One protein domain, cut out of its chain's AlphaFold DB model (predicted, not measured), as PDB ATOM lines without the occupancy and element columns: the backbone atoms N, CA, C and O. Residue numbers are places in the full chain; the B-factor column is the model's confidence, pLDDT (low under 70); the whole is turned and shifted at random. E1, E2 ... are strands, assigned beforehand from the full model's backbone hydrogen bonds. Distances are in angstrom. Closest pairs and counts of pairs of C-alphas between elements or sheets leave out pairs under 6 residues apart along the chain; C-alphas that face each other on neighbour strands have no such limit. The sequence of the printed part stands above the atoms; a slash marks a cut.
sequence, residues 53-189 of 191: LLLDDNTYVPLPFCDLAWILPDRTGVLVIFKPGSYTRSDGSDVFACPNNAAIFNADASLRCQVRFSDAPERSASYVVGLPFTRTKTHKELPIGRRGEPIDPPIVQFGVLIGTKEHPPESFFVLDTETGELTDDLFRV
ATOM      1  N   LEU A  53     -48.452  94.533 -13.178       87.94
ATOM      2  CA  LEU A  53     -47.632  95.694 -13.501       87.94
ATOM      3  C   LEU A  53     -48.303  96.478 -14.629       87.94
ATOM      4  O   LEU A  53     -48.710  95.902 -15.639       87.94
ATOM      5  N   LEU A  54     -48.399  97.793 -14.451       90.88
ATOM      6  CA  LEU A  54     -48.777  98.724 -15.507       90.88
ATOM      7  C   LEU A  54     -47.520  99.481 -15.931       90.88
ATOM      8  O   LEU A  54     -46.957 100.230 -15.133       90.88
ATOM      9  N   LEU A  55     -47.068  99.244 -17.159       86.06
ATOM     10  CA  LEU A  55     -45.872  99.882 -17.704       86.06
ATOM     11  C   LEU A  55     -46.200 101.276 -18.262       86.06
ATOM     12  O   LEU A  55     -47.361 101.598 -18.523       86.06
ATOM     13  N   ASP A  56     -45.174 102.104 -18.474       86.69
ATOM     14  CA  ASP A  56     -45.332 103.488 -18.958       86.69
ATOM     15  C   ASP A  56     -45.988 103.571 -20.352       86.69
ATOM     16  O   ASP A  56     -46.617 104.572 -20.695       86.69
ATOM     17  N   ASP A  57     -45.880 102.511 -21.157       88.38
ATOM     18  CA  ASP A  57     -46.540 102.382 -22.460       88.38
ATOM     19  C   ASP A  57     -47.996 101.873 -22.368       88.38
ATOM     20  O   ASP A  57     -48.638 101.633 -23.392       88.38
ATOM     21  N   ASN A  58     -48.544 101.771 -21.152       85.94
ATOM     22  CA  ASN A  58     -49.838 101.175 -20.802       85.94
ATOM     23  C   ASN A  58     -49.935  99.657 -21.008       85.94
ATOM     24  O   ASN A  58     -51.040  99.109 -20.967       85.94
ATOM     25  N   THR A  59     -48.817  98.954 -21.201       87.62
ATOM     26  CA  THR A  59     -48.826  97.489 -21.205       87.62
ATOM     27  C   THR A  59     -49.238  96.967 -19.829       87.62
ATOM     28  O   THR A  59     -48.705  97.385 -18.799       87.62
ATOM     29  N   TYR A  60     -50.192  96.034 -19.826       92.06
ATOM     30  CA  TYR A  60     -50.672  95.335 -18.638       92.06
ATOM     31  C   TYR A  60     -50.004  93.965 -18.537       92.06
ATOM     32  O   TYR A  60     -50.201  93.119 -19.411       92.06
ATOM     33  N   VAL A  61     -49.232  93.739 -17.475       88.31
ATOM     34  CA  VAL A  61     -48.523  92.475 -17.243       88.31
ATOM     35  C   VAL A  61     -49.072  91.812 -15.978       88.31
ATOM     36  O   VAL A  61     -48.770  92.273 -14.874       88.31
ATOM     37  N   PRO A  62     -49.885  90.748 -16.100       88.06
ATOM     38  CA  PRO A  62     -50.447  90.064 -14.944       88.06
ATOM     39  C   PRO A  62     -49.361  89.297 -14.182       88.06
ATOM     40  O   PRO A  62     -48.530  88.613 -14.783       88.06
ATOM     41  N   LEU A  63     -49.373  89.394 -12.853       85.38
ATOM     42  CA  LEU A  63     -48.486  88.617 -11.991       85.38
ATOM     43  C   LEU A  63     -49.162  87.294 -11.603       85.38
ATOM     44  O   LEU A  63     -50.372  87.255 -11.377       85.38
ATOM     45  N   PRO A  64     -48.400  86.195 -11.467       84.38
ATOM     46  CA  PRO A  64     -48.956  84.874 -11.168       84.38
ATOM     47  C   PRO A  64     -49.347  84.683  -9.685       84.38
ATOM     48  O   PRO A  64     -49.493  83.552  -9.226       84.38
ATOM     49  N   PHE A  65     -49.491  85.769  -8.924       84.81
ATOM     50  CA  PHE A  65     -49.799  85.800  -7.492       84.81
ATOM     51  C   PHE A  65     -50.582  87.075  -7.144       84.81
ATOM     52  O   PHE A  65     -50.599  88.034  -7.913       84.81
ATOM     53  N   CYS A  66     -51.206  87.101  -5.962       84.38
ATOM     54  CA  CYS A  66     -52.001  88.241  -5.481       84.38
ATOM     55  C   CYS A  66     -51.318  89.039  -4.349       84.38
ATOM     56  O   CYS A  66     -51.958  89.886  -3.721       84.38
ATOM     57  N   ASP A  67     -50.063  88.722  -4.010       84.75
ATOM     58  CA  ASP A  67     -49.314  89.450  -2.982       84.75
ATOM     59  C   ASP A  67     -48.877  90.838  -3.447       84.75
ATOM     60  O   ASP A  67     -48.746  91.127  -4.635       84.75
ATOM     61  N   LEU A  68     -48.587  91.695  -2.469       83.69
ATOM     62  CA  LEU A  68     -48.085  93.034  -2.727       83.69
ATOM     63  C   LEU A  68     -46.663  92.983  -3.306       83.69
ATOM     64  O   LEU A  68     -45.738  92.469  -2.670       83.69
ATOM     65  N   ALA A  69     -46.500  93.577  -4.485       86.56
ATOM     66  CA  ALA A  69     -45.229  93.722  -5.179       86.56
ATOM     67  C   ALA A  69     -44.640  95.128  -4.982       86.56
ATOM     68  O   ALA A  69     -45.363  96.126  -4.996       86.56
ATOM     69  N   TRP A  70     -43.320  95.208  -4.830       86.44
ATOM     70  CA  TRP A  70     -42.581  96.446  -4.587       86.44
ATOM     71  C   TRP A  70     -41.638  96.739  -5.739       86.44
ATOM     72  O   TRP A  70     -40.744  95.948  -6.019       86.44
ATOM     73  N   ILE A  71     -41.823  97.885  -6.388       86.19
ATOM     74  CA  ILE A  71     -41.012  98.295  -7.539       86.19
ATOM     75  C   ILE A  71     -39.561  98.513  -7.104       86.19
ATOM     76  O   ILE A  71     -39.297  99.223  -6.131       86.19
ATOM     77  N   LEU A  72     -38.627  97.899  -7.834       85.19
ATOM     78  CA  LEU A  72     -37.196  98.101  -7.625       85.19
ATOM     79  C   LEU A  72     -36.792  99.549  -7.966       85.19
ATOM     80  O   LEU A  72     -37.413 100.167  -8.835       85.19
ATOM     81  N   PRO A  73     -35.738 100.114  -7.347       80.12
ATOM     82  CA  PRO A  73     -35.325 101.495  -7.621       80.12
ATOM     83  C   PRO A  73     -34.977 101.771  -9.089       80.12
ATOM     84  O   PRO A  73     -35.211 102.874  -9.580       80.12
ATOM     85  N   ASP A  74     -34.440 100.770  -9.785       83.19
ATOM     86  CA  ASP A  74     -34.083 100.817 -11.206       83.19
ATOM     87  C   ASP A  74     -35.283 100.577 -12.145       83.19
ATOM     88  O   ASP A  74     -35.149 100.697 -13.361       83.19
ATOM     89  N   ARG A  75     -36.458 100.257 -11.581       85.44
ATOM     90  CA  ARG A  75     -37.716  99.934 -12.272       85.44
ATOM     91  C   ARG A  75     -37.634  98.751 -13.237       85.44
ATOM     92  O   ARG A  75     -38.517  98.591 -14.076       85.44
ATOM     93  N   THR A  76     -36.619  97.898 -13.125       90.50
ATOM     94  CA  THR A  76     -36.476  96.737 -14.021       90.50
ATOM     95  C   THR A  76     -37.339  95.550 -13.590       90.50
ATOM     96  O   THR A  76     -37.457  94.560 -14.316       90.50
ATOM     97  N   GLY A  77     -37.959  95.639 -12.413       90.88
ATOM     98  CA  GLY A  77     -38.738  94.561 -11.832       90.88
ATOM     99  C   GLY A  77     -39.379  94.921 -10.498       90.88
ATOM    100  O   GLY A  77     -39.477  96.093 -10.115       90.88
ATOM    101  N   VAL A  78     -39.803  93.883  -9.783       90.75
ATOM    102  CA  VAL A  78     -40.432  93.979  -8.467       90.75
ATOM    103  C   VAL A  78     -39.889  92.939  -7.493       90.75
ATOM    104  O   VAL A  78     -39.622  91.802  -7.872       90.75
ATOM    105  N   LEU A  79     -39.791  93.316  -6.221       90.62
ATOM    106  CA  LEU A  79     -39.606  92.405  -5.095       90.62
ATOM    107  C   LEU A  79     -40.967  92.028  -4.507       90.62
ATOM    108  O   LEU A  79     -41.808  92.891  -4.252       90.62
ATOM    109  N   VAL A  80     -41.155  90.745  -4.226       89.19
ATOM    110  CA  VAL A  80     -42.383  90.209  -3.634       89.19
ATOM    111  C   VAL A  80     -42.020  89.367  -2.426       89.19
ATOM    112  O   VAL A  80     -41.077  88.576  -2.477       89.19
ATOM    113  N   ILE A  81     -42.774  89.541  -1.341       87.00
ATOM    114  CA  ILE A  81     -42.647  88.755  -0.112       87.00
ATOM    115  C   ILE A  81     -43.939  87.959   0.048       87.00
ATOM    116  O   ILE A  81     -45.010  88.524   0.263       87.00
ATOM    117  N   PHE A  82     -43.823  86.645  -0.078       85.81
ATOM    118  CA  PHE A  82     -44.932  85.708  -0.122       85.81
ATOM    119  C   PHE A  82     -45.396  85.318   1.278       85.81
ATOM    120  O   PHE A  82     -44.598  85.094   2.199       85.81
ATOM    121  N   LYS A  83     -46.717  85.192   1.414       81.12
ATOM    122  CA  LYS A  83     -47.347  84.503   2.540       81.12
ATOM    123  C   LYS A  83     -47.455  83.009   2.217       81.12
ATOM    124  O   LYS A  83     -47.579  82.644   1.052       81.12
ATOM    125  N   PRO A  84     -47.484  82.125   3.225       80.12
ATOM    126  CA  PRO A  84     -47.805  80.723   2.979       80.12
ATOM    127  C   PRO A  84     -49.126  80.580   2.206       80.12
ATOM    128  O   PRO A  84     -50.121  81.226   2.544       80.12
ATOM    129  N   GLY A  85     -49.124  79.754   1.165       78.25
ATOM    130  CA  GLY A  85     -50.254  79.466   0.286       78.25
ATOM    131  C   GLY A  85     -50.518  80.494  -0.816       78.25
ATOM    132  O   GLY A  85     -51.390  80.258  -1.653       78.25
ATOM    133  N   SER A  86     -49.813  81.628  -0.844       81.88
ATOM    134  CA  SER A  86     -50.127  82.716  -1.778       81.88
ATOM    135  C   SER A  86     -49.595  82.491  -3.192       81.88
ATOM    136  O   SER A  86     -50.165  82.998  -4.159       81.88
ATOM    137  N   TYR A  87     -48.545  81.680  -3.319       87.31
ATOM    138  CA  TYR A  87     -48.038  81.208  -4.593       87.31
ATOM    139  C   TYR A  87     -47.665  79.735  -4.482       87.31
ATOM    140  O   TYR A  87     -46.666  79.371  -3.859       87.31
ATOM    141  N   THR A  88     -48.510  78.883  -5.057       86.50
ATOM    142  CA  THR A  88     -48.450  77.429  -4.893       86.50
ATOM    143  C   THR A  88     -48.288  76.719  -6.228       86.50
ATOM    144  O   THR A  88     -48.707  77.200  -7.282       86.50
ATOM    145  N   ARG A  89     -47.646  75.552  -6.188       85.06
ATOM    146  CA  ARG A  89     -47.612  74.611  -7.307       85.06
ATOM    147  C   ARG A  89     -48.975  73.928  -7.454       85.06
ATOM    148  O   ARG A  89     -49.837  74.015  -6.583       85.06
ATOM    149  N   SER A  90     -49.151  73.176  -8.538       85.62
ATOM    150  CA  SER A  90     -50.367  72.391  -8.794       85.62
ATOM    151  C   SER A  90     -50.674  71.337  -7.720       85.62
ATOM    152  O   SER A  90     -51.824  70.926  -7.591       85.62
ATOM    153  N   ASP A  91     -49.671  70.913  -6.949       88.31
ATOM    154  CA  ASP A  91     -49.817  70.000  -5.811       88.31
ATOM    155  C   ASP A  91     -50.196  70.710  -4.493       88.31
ATOM    156  O   ASP A  91     -50.343  70.054  -3.464       88.31
ATOM    157  N   GLY A  92     -50.363  72.039  -4.511       84.06
ATOM    158  CA  GLY A  92     -50.695  72.855  -3.343       84.06
ATOM    159  C   GLY A  92     -49.503  73.220  -2.454       84.06
ATOM    160  O   GLY A  92     -49.697  73.896  -1.447       84.06
ATOM    161  N   SER A  93     -48.279  72.806  -2.801       85.12
ATOM    162  CA  SER A  93     -47.066  73.208  -2.081       85.12
ATOM    163  C   SER A  93     -46.661  74.644  -2.409       85.12
ATOM    164  O   SER A  93     -46.774  75.081  -3.556       85.12
ATOM    165  N   ASP A  94     -46.130  75.371  -1.423       84.19
ATOM    166  CA  ASP A  94     -45.598  76.719  -1.638       84.19
ATOM    167  C   ASP A  94     -44.417  76.698  -2.621       84.19
ATOM    168  O   ASP A  94     -43.472  75.908  -2.495       84.19
ATOM    169  N   VAL A  95     -44.455  77.598  -3.607       86.31
ATOM    170  CA  VAL A  95     -43.353  77.791  -4.561       86.31
ATOM    171  C   VAL A  95     -42.141  78.373  -3.835       86.31
ATOM    172  O   VAL A  95     -41.025  77.882  -4.014       86.31
ATOM    173  N   PHE A  96     -42.379  79.359  -2.966       84.12
ATOM    174  CA  PHE A  96     -41.374  80.031  -2.142       84.12
ATOM    175  C   PHE A  96     -41.665  79.799  -0.660       84.12
ATOM    176  O   PHE A  96     -42.140  80.680   0.057       84.12
ATOM    177  N   ALA A  97     -41.423  78.569  -0.212       74.12
ATOM    178  CA  ALA A  97     -41.620  78.197   1.180       74.12
ATOM    179  C   ALA A  97     -40.646  78.941   2.113       74.12
ATOM    180  O   ALA A  97     -39.498  79.229   1.763       74.12
ATOM    181  N   CYS A  98     -41.102  79.190   3.341       69.50
ATOM    182  CA  CYS A  98     -40.256  79.643   4.446       69.50
ATOM    183  C   CYS A  98     -39.028  78.717   4.602       69.50
ATOM    184  O   CYS A  98     -39.197  77.496   4.506       69.50
ATOM    185  N   PRO A  99     -37.808  79.239   4.848       69.50
ATOM    186  CA  PRO A  99     -37.433  80.639   5.122       69.50
ATOM    187  C   PRO A  99     -37.316  81.561   3.896       69.50
ATOM    188  O   PRO A  99     -37.360  82.781   4.034       69.50
ATOM    189  N   ASN A 100     -37.206  81.002   2.690       77.00
ATOM    190  CA  ASN A 100     -36.920  81.756   1.467       77.00
ATOM    191  C   ASN A 100     -38.213  82.234   0.789       77.00
ATOM    192  O   ASN A 100     -38.520  81.856  -0.345       77.00
ATOM    193  N   ASN A 101     -38.979  83.052   1.509       83.69
ATOM    194  CA  ASN A 101     -40.317  83.499   1.126       83.69
ATOM    195  C   ASN A 101     -40.336  84.766   0.258       83.69
ATOM    196  O   ASN A 101     -41.378  85.404   0.153       83.69
ATOM    197  N   ALA A 102     -39.216  85.173  -0.337       88.31
ATOM    198  CA  ALA A 102     -39.148  86.374  -1.161       88.31
ATOM    199  C   ALA A 102     -38.465  86.098  -2.502       88.31
ATOM    200  O   ALA A 102     -37.554  85.273  -2.599       88.31
ATOM    201  N   ALA A 103     -38.911  86.793  -3.544       91.12
ATOM    202  CA  ALA A 103     -38.348  86.669  -4.882       91.12
ATOM    203  C   ALA A 103     -38.455  87.978  -5.664       91.12
ATOM    204  O   ALA A 103     -39.330  88.808  -5.406       91.12
ATOM    205  N   ILE A 104     -37.562  88.131  -6.637       92.00
ATOM    206  CA  ILE A 104     -37.555  89.236  -7.586       92.00
ATOM    207  C   ILE A 104     -38.094  88.737  -8.923       92.00
ATOM    208  O   ILE A 104     -37.655  87.709  -9.442       92.00
ATOM    209  N   PHE A 105     -39.024  89.494  -9.489       92.62
ATOM    210  CA  PHE A 105     -39.558  89.293 -10.830       92.62
ATOM    211  C   PHE A 105     -39.140  90.452 -11.729       92.62
ATOM    212  O   PHE A 105     -39.060  91.592 -11.278       92.62
ATOM    213  N   ASN A 106     -38.891  90.168 -13.000       94.25
ATOM    214  CA  ASN A 106     -38.686  91.182 -14.029       94.25
ATOM    215  C   ASN A 106     -39.997  91.921 -14.346       94.25
ATOM    216  O   ASN A 106     -41.089  91.473 -13.993       94.25
ATOM    217  N   ALA A 107     -39.896  93.040 -15.066       90.75
ATOM    218  CA  ALA A 107     -41.056  93.799 -15.544       90.75
ATOM    219  C   ALA A 107     -41.988  93.001 -16.483       90.75
ATOM    220  O   ALA A 107     -43.153  93.355 -16.633       90.75
ATOM    221  N   ASP A 108     -41.501  91.910 -17.082       91.06
ATOM    222  CA  ASP A 108     -42.284  90.965 -17.892       91.06
ATOM    223  C   ASP A 108     -42.923  89.826 -17.065       91.06
ATOM    224  O   ASP A 108     -43.428  88.859 -17.630       91.06
ATOM    225  N   ALA A 109     -42.890  89.934 -15.731       88.12
ATOM    226  CA  ALA A 109     -43.350  88.935 -14.765       88.12
ATOM    227  C   ALA A 109     -42.593  87.594 -14.774       88.12
ATOM    228  O   ALA A 109     -43.014  86.649 -14.100       88.12
ATOM    229  N   SER A 110     -41.457  87.487 -15.468       93.31
ATOM    230  CA  SER A 110     -40.573  86.327 -15.330       93.31
ATOM    231  C   SER A 110     -39.828  86.362 -13.992       93.31
ATOM    232  O   SER A 110     -39.436  87.422 -13.498       93.31
ATOM    233  N   LEU A 111     -39.634  85.194 -13.375       93.00
ATOM    234  CA  LEU A 111     -38.838  85.068 -12.155       93.00
ATOM    235  C   LEU A 111     -37.371  85.392 -12.470       93.00
ATOM    236  O   LEU A 111     -36.753  84.683 -13.263       93.00
ATOM    237  N   ARG A 112     -36.812  86.422 -11.824       93.50
ATOM    238  CA  ARG A 112     -35.389  86.773 -11.930       93.50
ATOM    239  C   ARG A 112     -34.561  85.905 -10.992       93.50
ATOM    240  O   ARG A 112     -33.732  85.117 -11.434       93.50
ATOM    241  N   CYS A 113     -34.813  86.023  -9.694       90.81
ATOM    242  CA  CYS A 113     -34.092  85.280  -8.672       90.81
ATOM    243  C   CYS A 113     -34.937  85.136  -7.404       90.81
ATOM    244  O   CYS A 113     -35.844  85.923  -7.128       90.81
ATOM    245  N   GLN A 114     -34.645  84.095  -6.631       88.88
ATOM    246  CA  GLN A 114     -35.164  83.957  -5.275       88.88
ATOM    247  C   GLN A 114     -34.209  84.676  -4.330       88.88
ATOM    248  O   GLN A 114     -32.998  84.487  -4.439       88.88
ATOM    249  N   VAL A 115     -34.747  85.453  -3.392       86.12
ATOM    250  CA  VAL A 115     -33.925  86.097  -2.369       86.12
ATOM    251  C   VAL A 115     -33.401  85.022  -1.426       86.12
ATOM    252  O   VAL A 115     -34.170  84.197  -0.924       86.12
ATOM    253  N   ARG A 116     -32.087  85.013  -1.207       76.25
ATOM    254  CA  ARG A 116     -31.408  84.017  -0.379       76.25
ATOM    255  C   ARG A 116     -30.670  84.694   0.756       76.25
ATOM    256  O   ARG A 116     -30.001  85.705   0.569       76.25
ATOM    257  N   PHE A 117     -30.750  84.069   1.923       71.19
ATOM    258  CA  PHE A 117     -29.926  84.422   3.065       71.19
ATOM    259  C   PHE A 117     -28.879  83.321   3.266       71.19
ATOM    260  O   PHE A 117     -29.158  82.294   3.882       71.19
ATOM    261  N   SER A 118     -27.705  83.493   2.656       60.69
ATOM    262  CA  SER A 118     -26.613  82.505   2.635       60.69
ATOM    263  C   SER A 118     -25.990  82.258   4.011       60.69
ATOM    264  O   SER A 118     -25.578  81.135   4.285       60.69
ATOM    265  N   ASP A 119     -25.984  83.267   4.885       57.91
ATOM    266  CA  ASP A 119     -25.388  83.194   6.228       57.91
ATOM    267  C   ASP A 119     -26.388  82.779   7.323       57.91
ATOM    268  O   ASP A 119     -26.075  82.823   8.516       57.91
ATOM    269  N   ALA A 120     -27.601  82.357   6.949       51.59
ATOM    270  CA  ALA A 120     -28.561  81.836   7.913       51.59
ATOM    271  C   ALA A 120     -28.021  80.525   8.508       51.59
ATOM    272  O   ALA A 120     -27.775  79.579   7.752       51.59
ATOM    273  N   PRO A 121     -27.887  80.393   9.842       49.81
ATOM    274  CA  PRO A 121     -27.676  79.086  10.439       49.81
ATOM    275  C   PRO A 121     -28.765  78.140   9.923       49.81
ATOM    276  O   PRO A 121     -29.941  78.501   9.964       49.81
ATOM    277  N   GLU A 122     -28.399  76.924   9.497       44.53
ATOM    278  CA  GLU A 122     -29.286  75.883   8.925       44.53
ATOM    279  C   GLU A 122     -30.535  75.532   9.781       44.53
ATOM    280  O   GLU A 122     -31.328  74.664   9.424       44.53
ATOM    281  N   ARG A 123     -30.718  76.178  10.939       39.22
ATOM    282  CA  ARG A 123     -31.770  75.937  11.930       39.22
ATOM    283  C   ARG A 123     -32.619  77.149  12.309       39.22
ATOM    284  O   ARG A 123     -33.575  76.970  13.058       39.22
ATOM    285  N   SER A 124     -32.312  78.363  11.863       46.88
ATOM    286  CA  SER A 124     -33.144  79.516  12.218       46.88
ATOM    287  C   SER A 124     -34.269  79.672  11.203       46.88
ATOM    288  O   SER A 124     -34.016  79.835  10.013       46.88
ATOM    289  N   ALA A 125     -35.513  79.631  11.678       53.22
ATOM    290  CA  ALA A 125     -36.723  79.985  10.938       53.22
ATOM    291  C   ALA A 125     -36.757  81.496  10.613       53.22
ATOM    292  O   ALA A 125     -37.694  82.203  10.992       53.22
ATOM    293  N   SER A 126     -35.685  81.995  10.000       57.44
ATOM    294  CA  SER A 126     -35.477  83.385   9.618       57.44
ATOM    295  C   SER A 126     -36.189  83.630   8.301       57.44
ATOM    296  O   SER A 126     -35.949  82.907   7.348       57.44
ATOM    297  N   TYR A 127     -37.065  84.618   8.224       66.31
ATOM    298  CA  TYR A 127     -37.772  84.963   6.993       66.31
ATOM    299  C   TYR A 127     -37.750  86.470   6.794       66.31
ATOM    300  O   TYR A 127     -37.475  87.240   7.722       66.31
ATOM    301  N   VAL A 128     -38.024  86.901   5.567       69.38
ATOM    302  CA  VAL A 128     -38.103  88.328   5.276       69.38
ATOM    303  C   VAL A 128     -39.362  88.878   5.947       69.38
ATOM    304  O   VAL A 128     -40.486  88.520   5.589       69.38
ATOM    305  N   VAL A 129     -39.161  89.723   6.960       64.25
ATOM    306  CA  VAL A 129     -40.215  90.359   7.753       64.25
ATOM    307  C   VAL A 129     -40.194  91.845   7.442       64.25
ATOM    308  O   VAL A 129     -39.382  92.580   7.990       64.25
ATOM    309  N   GLY A 130     -41.131  92.317   6.629       61.81
ATOM    310  CA  GLY A 130     -41.407  93.748   6.534       61.81
ATOM    311  C   GLY A 130     -41.500  94.275   5.117       61.81
ATOM    312  O   GLY A 130     -41.478  93.532   4.142       61.81
ATOM    313  N   LEU A 131     -41.667  95.591   5.032       61.75
ATOM    314  CA  LEU A 131     -41.715  96.312   3.770       61.75
ATOM    315  C   LEU A 131     -40.273  96.528   3.303       61.75
ATOM    316  O   LEU A 131     -39.430  96.886   4.134       61.75
ATOM    317  N   PRO A 132     -39.963  96.337   2.014       64.00
ATOM    318  CA  PRO A 132     -38.680  96.769   1.507       64.00
ATOM    319  C   PRO A 132     -38.496  98.264   1.738       64.00
ATOM    320  O   PRO A 132     -39.432  99.062   1.640       64.00
ATOM    321  N   PHE A 133     -37.266  98.626   2.072       68.25
ATOM    322  CA  PHE A 133     -36.911  99.983   2.437       68.25
ATOM    323  C   PHE A 133     -35.812 100.492   1.513       68.25
ATOM    324  O   PHE A 133     -34.799  99.827   1.294       68.25
ATOM    325  N   THR A 134     -36.014 101.694   0.979       63.41
ATOM    326  CA  THR A 134     -34.987 102.436   0.250       63.41
ATOM    327  C   THR A 134     -34.241 103.339   1.219       63.41
ATOM    328  O   THR A 134     -34.804 104.308   1.734       63.41
ATOM    329  N   ARG A 135     -32.961 103.056   1.448       64.12
ATOM    330  CA  ARG A 135     -32.061 103.933   2.193       64.12
ATOM    331  C   ARG A 135     -31.312 104.831   1.224       64.12
ATOM    332  O   ARG A 135     -30.505 104.360   0.435       64.12
ATOM    333  N   THR A 136     -31.507 106.134   1.348       61.22
ATOM    334  CA  THR A 136     -30.727 107.127   0.608       61.22
ATOM    335  C   THR A 136     -29.509 107.523   1.443       61.22
ATOM    336  O   THR A 136     -29.635 108.282   2.403       61.22
ATOM    337  N   LYS A 137     -28.320 107.012   1.111       58.81
ATOM    338  CA  LYS A 137     -27.050 107.532   1.635       58.81
ATOM    339  C   LYS A 137     -26.674 108.765   0.808       58.81
ATOM    340  O   LYS A 137     -26.164 108.654  -0.305       58.81
ATOM    341  N   THR A 138     -26.944 109.955   1.336       52.72
ATOM    342  CA  THR A 138     -26.354 111.196   0.816       52.72
ATOM    343  C   THR A 138     -24.912 111.297   1.296       52.72
ATOM    344  O   THR A 138     -24.643 111.116   2.485       52.72
ATOM    345  N   HIS A 139     -23.974 111.585   0.395       48.78
ATOM    346  CA  HIS A 139     -22.591 111.833   0.787       48.78
ATOM    347  C   HIS A 139     -22.538 113.029   1.766       48.78
ATOM    348  O   HIS A 139     -22.938 114.135   1.417       48.78
ATOM    349  N   LYS A 140     -22.020 112.768   2.978       43.62
ATOM    350  CA  LYS A 140     -21.779 113.671   4.127       43.62
ATOM    351  C   LYS A 140     -23.003 114.104   4.957       43.62
ATOM    352  O   LYS A 140     -23.769 114.987   4.589       43.62
ATOM    353  N   GLU A 141     -23.049 113.607   6.195       45.25
ATOM    354  CA  GLU A 141     -23.490 114.390   7.355       45.25
ATOM    355  C   GLU A 141     -22.467 115.524   7.573       45.25
ATOM    356  O   GLU A 141     -21.504 115.310   8.292       45.25
ATOM    357  N   LEU A 142     -22.551 116.652   6.850       40.28
ATOM    358  CA  LEU A 142     -21.935 117.975   7.141       40.28
ATOM    359  C   LEU A 142     -22.124 118.912   5.919       40.28
ATOM    360  O   LEU A 142     -22.343 118.433   4.808       40.28
ATOM    361  N   PRO A 143     -22.134 120.246   6.120       45.03
ATOM    362  CA  PRO A 143     -23.057 121.170   5.469       45.03
ATOM    363  C   PRO A 143     -22.807 121.272   3.966       45.03
ATOM    364  O   PRO A 143     -21.658 121.376   3.548       45.03
ATOM    365  N   ILE A 144     -23.912 121.267   3.210       52.12
ATOM    366  CA  ILE A 144     -24.111 121.807   1.853       52.12
ATOM    367  C   ILE A 144     -22.782 122.063   1.126       52.12
ATOM    368  O   ILE A 144     -22.106 123.057   1.401       52.12
ATOM    369  N   GLY A 145     -22.427 121.156   0.209       52.84
ATOM    370  CA  GLY A 145     -21.203 121.219  -0.594       52.84
ATOM    371  C   GLY A 145     -20.884 122.633  -1.090       52.84
ATOM    372  O   GLY A 145     -21.772 123.418  -1.437       52.84
ATOM    373  N   ARG A 146     -19.595 122.988  -1.081       57.97
ATOM    374  CA  ARG A 146     -19.147 124.330  -1.472       57.97
ATOM    375  C   ARG A 146     -19.505 124.582  -2.937       57.97
ATOM    376  O   ARG A 146     -19.430 123.686  -3.774       57.97
ATOM    377  N   ARG A 147     -19.870 125.825  -3.266       51.94
ATOM    378  CA  ARG A 147     -20.199 126.245  -4.638       51.94
ATOM    379  C   ARG A 147     -19.063 125.853  -5.595       51.94
ATOM    380  O   ARG A 147     -17.978 126.416  -5.500       51.94
ATOM    381  N   GLY A 148     -19.337 124.926  -6.514       64.06
ATOM    382  CA  GLY A 148     -18.374 124.431  -7.504       64.06
ATOM    383  C   GLY A 148     -17.867 123.004  -7.269       64.06
ATOM    384  O   GLY A 148     -17.194 122.477  -8.148       64.06
ATOM    385  N   GLU A 149     -18.200 122.364  -6.143       61.78
ATOM    386  CA  GLU A 149     -17.947 120.929  -5.957       61.78
ATOM    387  C   GLU A 149     -19.039 120.095  -6.655       61.78
ATOM    388  O   GLU A 149     -20.223 120.438  -6.553       61.78
ATOM    389  N   PRO A 150     -18.676 119.016  -7.376       57.62
ATOM    390  CA  PRO A 150     -19.655 118.080  -7.908       57.62
ATOM    391  C   PRO A 150     -20.428 117.442  -6.749       57.62
ATOM    392  O   PRO A 150     -19.843 116.942  -5.790       57.62
ATOM    393  N   ILE A 151     -21.757 117.503  -6.829       61.50
ATOM    394  CA  ILE A 151     -22.632 116.763  -5.925       61.50
ATOM    395  C   ILE A 151     -22.627 115.324  -6.422       61.50
ATOM    396  O   ILE A 151     -23.182 115.043  -7.485       61.50
ATOM    397  N   ASP A 152     -22.001 114.430  -5.663       58.94
ATOM    398  CA  ASP A 152     -22.143 113.003  -5.920       58.94
ATOM    399  C   ASP A 152     -23.624 112.620  -5.757       58.94
ATOM    400  O   ASP A 152     -24.256 113.012  -4.764       58.94
ATOM    401  N   PRO A 153     -24.215 111.898  -6.725       58.28
ATOM    402  CA  PRO A 153     -25.598 111.470  -6.622       58.28
ATOM    403  C   PRO A 153     -25.779 110.589  -5.376       58.28
ATOM    404  O   PRO A 153     -24.877 109.831  -5.013       58.28
ATOM    405  N   PRO A 154     -26.932 110.676  -4.695       62.09
ATOM    406  CA  PRO A 154     -27.174 109.859  -3.519       62.09
ATOM    407  C   PRO A 154     -27.186 108.371  -3.878       62.09
ATOM    408  O   PRO A 154     -27.782 107.967  -4.876       62.09
ATOM    409  N   ILE A 155     -26.585 107.548  -3.021       65.62
ATOM    410  CA  ILE A 155     -26.626 106.093  -3.166       65.62
ATOM    411  C   ILE A 155     -27.939 105.605  -2.553       65.62
ATOM    412  O   ILE A 155     -28.133 105.705  -1.342       65.62
ATOM    413  N   VAL A 156     -28.845 105.078  -3.377       66.31
ATOM    414  CA  VAL A 156     -30.087 104.448  -2.910       66.31
ATOM    415  C   VAL A 156     -29.836 102.952  -2.743       66.31
ATOM    416  O   VAL A 156     -29.677 102.234  -3.723       66.31
ATOM    417  N   GLN A 157     -29.785 102.480  -1.500       73.19
ATOM    418  CA  GLN A 157     -29.712 101.059  -1.169       73.19
ATOM    419  C   GLN A 157     -31.130 100.516  -0.988       73.19
ATOM    420  O   GLN A 157     -31.908 101.064  -0.207       73.19
ATOM    421  N   PHE A 158     -31.462  99.442  -1.695       78.38
ATOM    422  CA  PHE A 158     -32.695  98.690  -1.488       78.38
ATOM    423  C   PHE A 158     -32.391  97.486  -0.609       78.38
ATOM    424  O   PHE A 158     -31.338  96.865  -0.739       78.38
ATOM    425  N   GLY A 159     -33.285  97.170   0.314       80.25
ATOM    426  CA  GLY A 159     -33.036  96.082   1.236       80.25
ATOM    427  C   GLY A 159     -34.265  95.664   2.003       80.25
ATOM    428  O   GLY A 159     -35.354  96.230   1.851       80.25
ATOM    429  N   VAL A 160     -34.066  94.651   2.830       78.94
ATOM    430  CA  VAL A 160     -35.127  94.012   3.593       78.94
ATOM    431  C   VAL A 160     -34.715  93.826   5.043       78.94
ATOM    432  O   VAL A 160     -33.536  93.752   5.391       78.94
ATOM    433  N   LEU A 161     -35.721  93.748   5.897       78.25
ATOM    434  CA  LEU A 161     -35.570  93.376   7.290       78.25
ATOM    435  C   LEU A 161     -35.762  91.857   7.407       78.25
ATOM    436  O   LEU A 161     -36.745  91.306   6.906       78.25
ATOM    437  N   ILE A 162     -34.818  91.174   8.052       76.31
ATOM    438  CA  ILE A 162     -34.899  89.728   8.298       76.31
ATOM    439  C   ILE A 162     -35.153  89.515   9.781       76.31
ATOM    440  O   ILE A 162     -34.391  89.989  10.621       76.31
ATOM    441  N   GLY A 163     -36.239  88.818  10.095       71.00
ATOM    442  CA  GLY A 163     -36.595  88.444  11.459       71.00
ATOM    443  C   GLY A 163     -36.774  86.940  11.578       71.00
ATOM    444  O   GLY A 163     -36.701  86.210  10.592       71.00
ATOM    445  N   THR A 164     -37.039  86.473  12.790       69.81
ATOM    446  CA  THR A 164     -37.455  85.088  13.034       69.81
ATOM    447  C   THR A 164     -38.898  85.068  13.513       69.81
ATOM    448  O   THR A 164     -39.471  86.095  13.873       69.81
ATOM    449  N   LYS A 165     -39.507  83.881  13.566       64.56
ATOM    450  CA  LYS A 165     -40.861  83.736  14.121       64.56
ATOM    451  C   LYS A 165     -40.946  84.187  15.587       64.56
ATOM    452  O   LYS A 165     -42.013  84.581  16.048       64.56
ATOM    453  N   GLU A 166     -39.833  84.092  16.307       65.00
ATOM    454  CA  GLU A 166     -39.734  84.351  17.744       65.00
ATOM    455  C   GLU A 166     -39.227  85.765  18.055       65.00
ATOM    456  O   GLU A 166     -39.554  86.305  19.109       65.00
ATOM    457  N   HIS A 167     -38.475  86.381  17.136       66.19
ATOM    458  CA  HIS A 167     -37.830  87.678  17.340       66.19
ATOM    459  C   HIS A 167     -38.067  88.605  16.141       66.19
ATOM    460  O   HIS A 167     -37.834  88.188  15.000       66.19
ATOM    461  N   PRO A 168     -38.495  89.862  16.371       67.50
ATOM    462  CA  PRO A 168     -38.628  90.847  15.303       67.50
ATOM    463  C   PRO A 168     -37.272  91.101  14.620       67.50
ATOM    464  O   PRO A 168     -36.228  90.833  15.214       67.50
ATOM    465  N   PRO A 169     -37.263  91.609  13.377       70.94
ATOM    466  CA  PRO A 169     -36.019  91.907  12.680       70.94
ATOM    467  C   PRO A 169     -35.192  92.964  13.423       70.94
ATOM    468  O   PRO A 169     -35.682  94.057  13.696       70.94
ATOM    469  N   GLU A 170     -33.926  92.652  13.710       66.94
ATOM    470  CA  GLU A 170     -33.000  93.549  14.430       66.94
ATOM    471  C   GLU A 170     -32.008  94.269  13.499       66.94
ATOM    472  O   GLU A 170     -31.299  95.189  13.916       66.94
ATOM    473  N   SER A 171     -31.908  93.841  12.236       72.19
ATOM    474  CA  SER A 171     -30.909  94.329  11.276       72.19
ATOM    475  C   SER A 171     -31.490  94.490   9.872       72.19
ATOM    476  O   SER A 171     -32.393  93.758   9.458       72.19
ATOM    477  N   PHE A 172     -30.965  95.484   9.155       75.88
ATOM    478  CA  PHE A 172     -31.274  95.761   7.755       75.88
ATOM    479  C   PHE A 172     -30.226  95.122   6.851       75.88
ATOM    480  O   PHE A 172     -29.037  95.382   7.010       75.88
ATOM    481  N   PHE A 173     -30.691  94.348   5.873       78.75
ATOM    482  CA  PHE A 173     -29.843  93.693   4.889       78.75
ATOM    483  C   PHE A 173     -30.003  94.372   3.539       78.75
ATOM    484  O   PHE A 173     -31.124  94.559   3.056       78.75
ATOM    485  N   VAL A 174     -28.878  94.728   2.925       81.81
ATOM    486  CA  VAL A 174     -28.864  95.272   1.565       81.81
ATOM    487  C   VAL A 174     -29.088  94.119   0.597       81.81
ATOM    488  O   VAL A 174     -28.434  93.083   0.712       81.81
ATOM    489  N   LEU A 175     -30.022  94.306  -0.331       84.19
ATOM    490  CA  LEU A 175     -30.375  93.330  -1.349       84.19
ATOM    491  C   LEU A 175     -29.659  93.663  -2.654       84.19
ATOM    492  O   LEU A 175     -29.861  94.741  -3.218       84.19
ATOM    493  N   ASP A 176     -28.879  92.712  -3.153       86.19
ATOM    494  CA  ASP A 176     -28.458  92.701  -4.546       86.19
ATOM    495  C   ASP A 176     -29.643  92.245  -5.411       86.19
ATOM    496  O   ASP A 176     -30.122  91.114  -5.316       86.19
ATOM    497  N   THR A 177     -30.155  93.155  -6.238       83.44
ATOM    498  CA  THR A 177     -31.348  92.925  -7.062       83.44
ATOM    499  C   THR A 177     -31.091  92.060  -8.294       83.44
ATOM    500  O   THR A 177     -32.046  91.619  -8.935       83.44
ATOM    501  N   GLU A 178     -29.830  91.815  -8.639       86.00
ATOM    502  CA  GLU A 178     -29.450  90.946  -9.750       86.00
ATOM    503  C   GLU A 178     -29.287  89.505  -9.273       86.00
ATOM    504  O   GLU A 178     -29.803  88.572  -9.890       86.00
ATOM    505  N   THR A 179     -28.614  89.313  -8.139       85.62
ATOM    506  CA  THR A 179     -28.298  87.974  -7.620       85.62
ATOM    507  C   THR A 179     -29.333  87.456  -6.621       85.62
ATOM    508  O   THR A 179     -29.493  86.243  -6.469       85.62
ATOM    509  N   GLY A 180     -30.079  88.352  -5.969       84.56
ATOM    510  CA  GLY A 180     -30.957  88.017  -4.850       84.56
ATOM    511  C   GLY A 180     -30.198  87.757  -3.546       84.56
ATOM    512  O   GLY A 180     -30.796  87.264  -2.585       84.56
ATOM    513  N   GLU A 181     -28.896  88.046  -3.501       84.62
ATOM    514  CA  GLU A 181     -28.075  87.882  -2.307       84.62
ATOM    515  C   GLU A 181     -28.274  89.046  -1.335       84.62
ATOM    516  O   GLU A 181     -28.431  90.210  -1.716       84.62
ATOM    517  N   LEU A 182     -28.278  88.711  -0.050       80.62
ATOM    518  CA  LEU A 182     -28.383  89.669   1.039       80.62
ATOM    519  C   LEU A 182     -27.008  89.855   1.668       80.62
ATOM    520  O   LEU A 182     -26.409  88.896   2.148       80.62
ATOM    521  N   THR A 183     -26.526  91.095   1.694       76.25
ATOM    522  CA  THR A 183     -25.256  91.449   2.338       76.25
ATOM    523  C   THR A 183     -25.508  92.191   3.642       76.25
ATOM    524  O   THR A 183     -26.341  93.104   3.700       76.25
ATOM    525  N   ASP A 184     -24.763  91.810   4.678       65.81
ATOM    526  CA  ASP A 184     -24.836  92.413   6.004       65.81
ATOM    527  C   ASP A 184     -24.070  93.749   6.021       65.81
ATOM    528  O   ASP A 184     -22.917  93.843   6.438       65.81
ATOM    529  N   ASP A 185     -24.697  94.813   5.513       60.16
ATOM    530  CA  ASP A 185     -24.210  96.188   5.694       60.16
ATOM    531  C   ASP A 185     -24.695  96.665   7.082       60.16
ATOM    532  O   ASP A 185     -25.598  97.496   7.201       60.16
ATOM    533  N   LEU A 186     -24.140  96.035   8.135       47.62
ATOM    534  CA  LEU A 186     -24.521  96.112   9.554       47.62
ATOM    535  C   LEU A 186     -24.841  97.548  10.011       47.62
ATOM    536  O   LEU A 186     -23.973  98.324  10.414       47.62
ATOM    537  N   PHE A 187     -26.127  97.881  10.031       46.72
ATOM    538  CA  PHE A 187     -26.680  98.952  10.850       46.72
ATOM    539  C   PHE A 187     -27.750  98.327  11.742       46.72
ATOM    540  O   PHE A 187     -28.784  97.865  11.257       46.72
ATOM    541  N   ARG A 188     -27.492  98.299  13.055       45.47
ATOM    542  CA  ARG A 188     -28.499  97.909  14.046       45.47
ATOM    543  C   ARG A 188     -29.578  98.981  14.071       45.47
ATOM    544  O   ARG A 188     -29.258 100.161  14.217       45.47
ATOM    545  N   VAL A 189     -30.834  98.575  13.915       41.56
ATOM    546  CA  VAL A 189     -31.966  99.490  14.072       41.56
ATOM    547  C   VAL A 189     -31.983  99.924  15.544       41.56
ATOM    548  O   VAL A 189     -32.021  99.052  16.415       41.56
TER     549      VAL A 189
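This is residues 53 to 189 of the 191 residues of an uncharacterized protein of Hydrogenophaga intermedia (UniProt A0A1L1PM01). Little here is regular structure: an antiparallel sheet, E2-E3-E4-E5, beside a branched antiparallel one around long E8; residues 140 to 150 stick out. The 137 printed residues hold nine named strands; the class is all strand, over 43 residues. It is only just loose, close to compact, radius of gyration of the C-alphas 17.4 A, spanning 63 by 43 by 20 A.

Find C-alpha 60 at (-50.672, 95.335, -18.638), where E1, residues 60 to 62, begins; E2 is 69 to 71, E3 77 to 81, E4 102 to 106, E5 111 to 114, E6 126 to 128, E7 133 to 137, E8 155 to 164 over 28.7 A, and E9 171 to 175, with C-alpha 175 at (-30.375, 93.330, -1.349).

E2 E3 E4 E5 and E7 E8 E9 are meanders, each strand antiparallel to the one before; N 80 and O 103 are 2.9 A apart, N 135 and O 157 2.8 A. E6 and E7 lie on one side of E8, E9 on the other.

The printed part has no cut; 53 residues have pLDDT under 70.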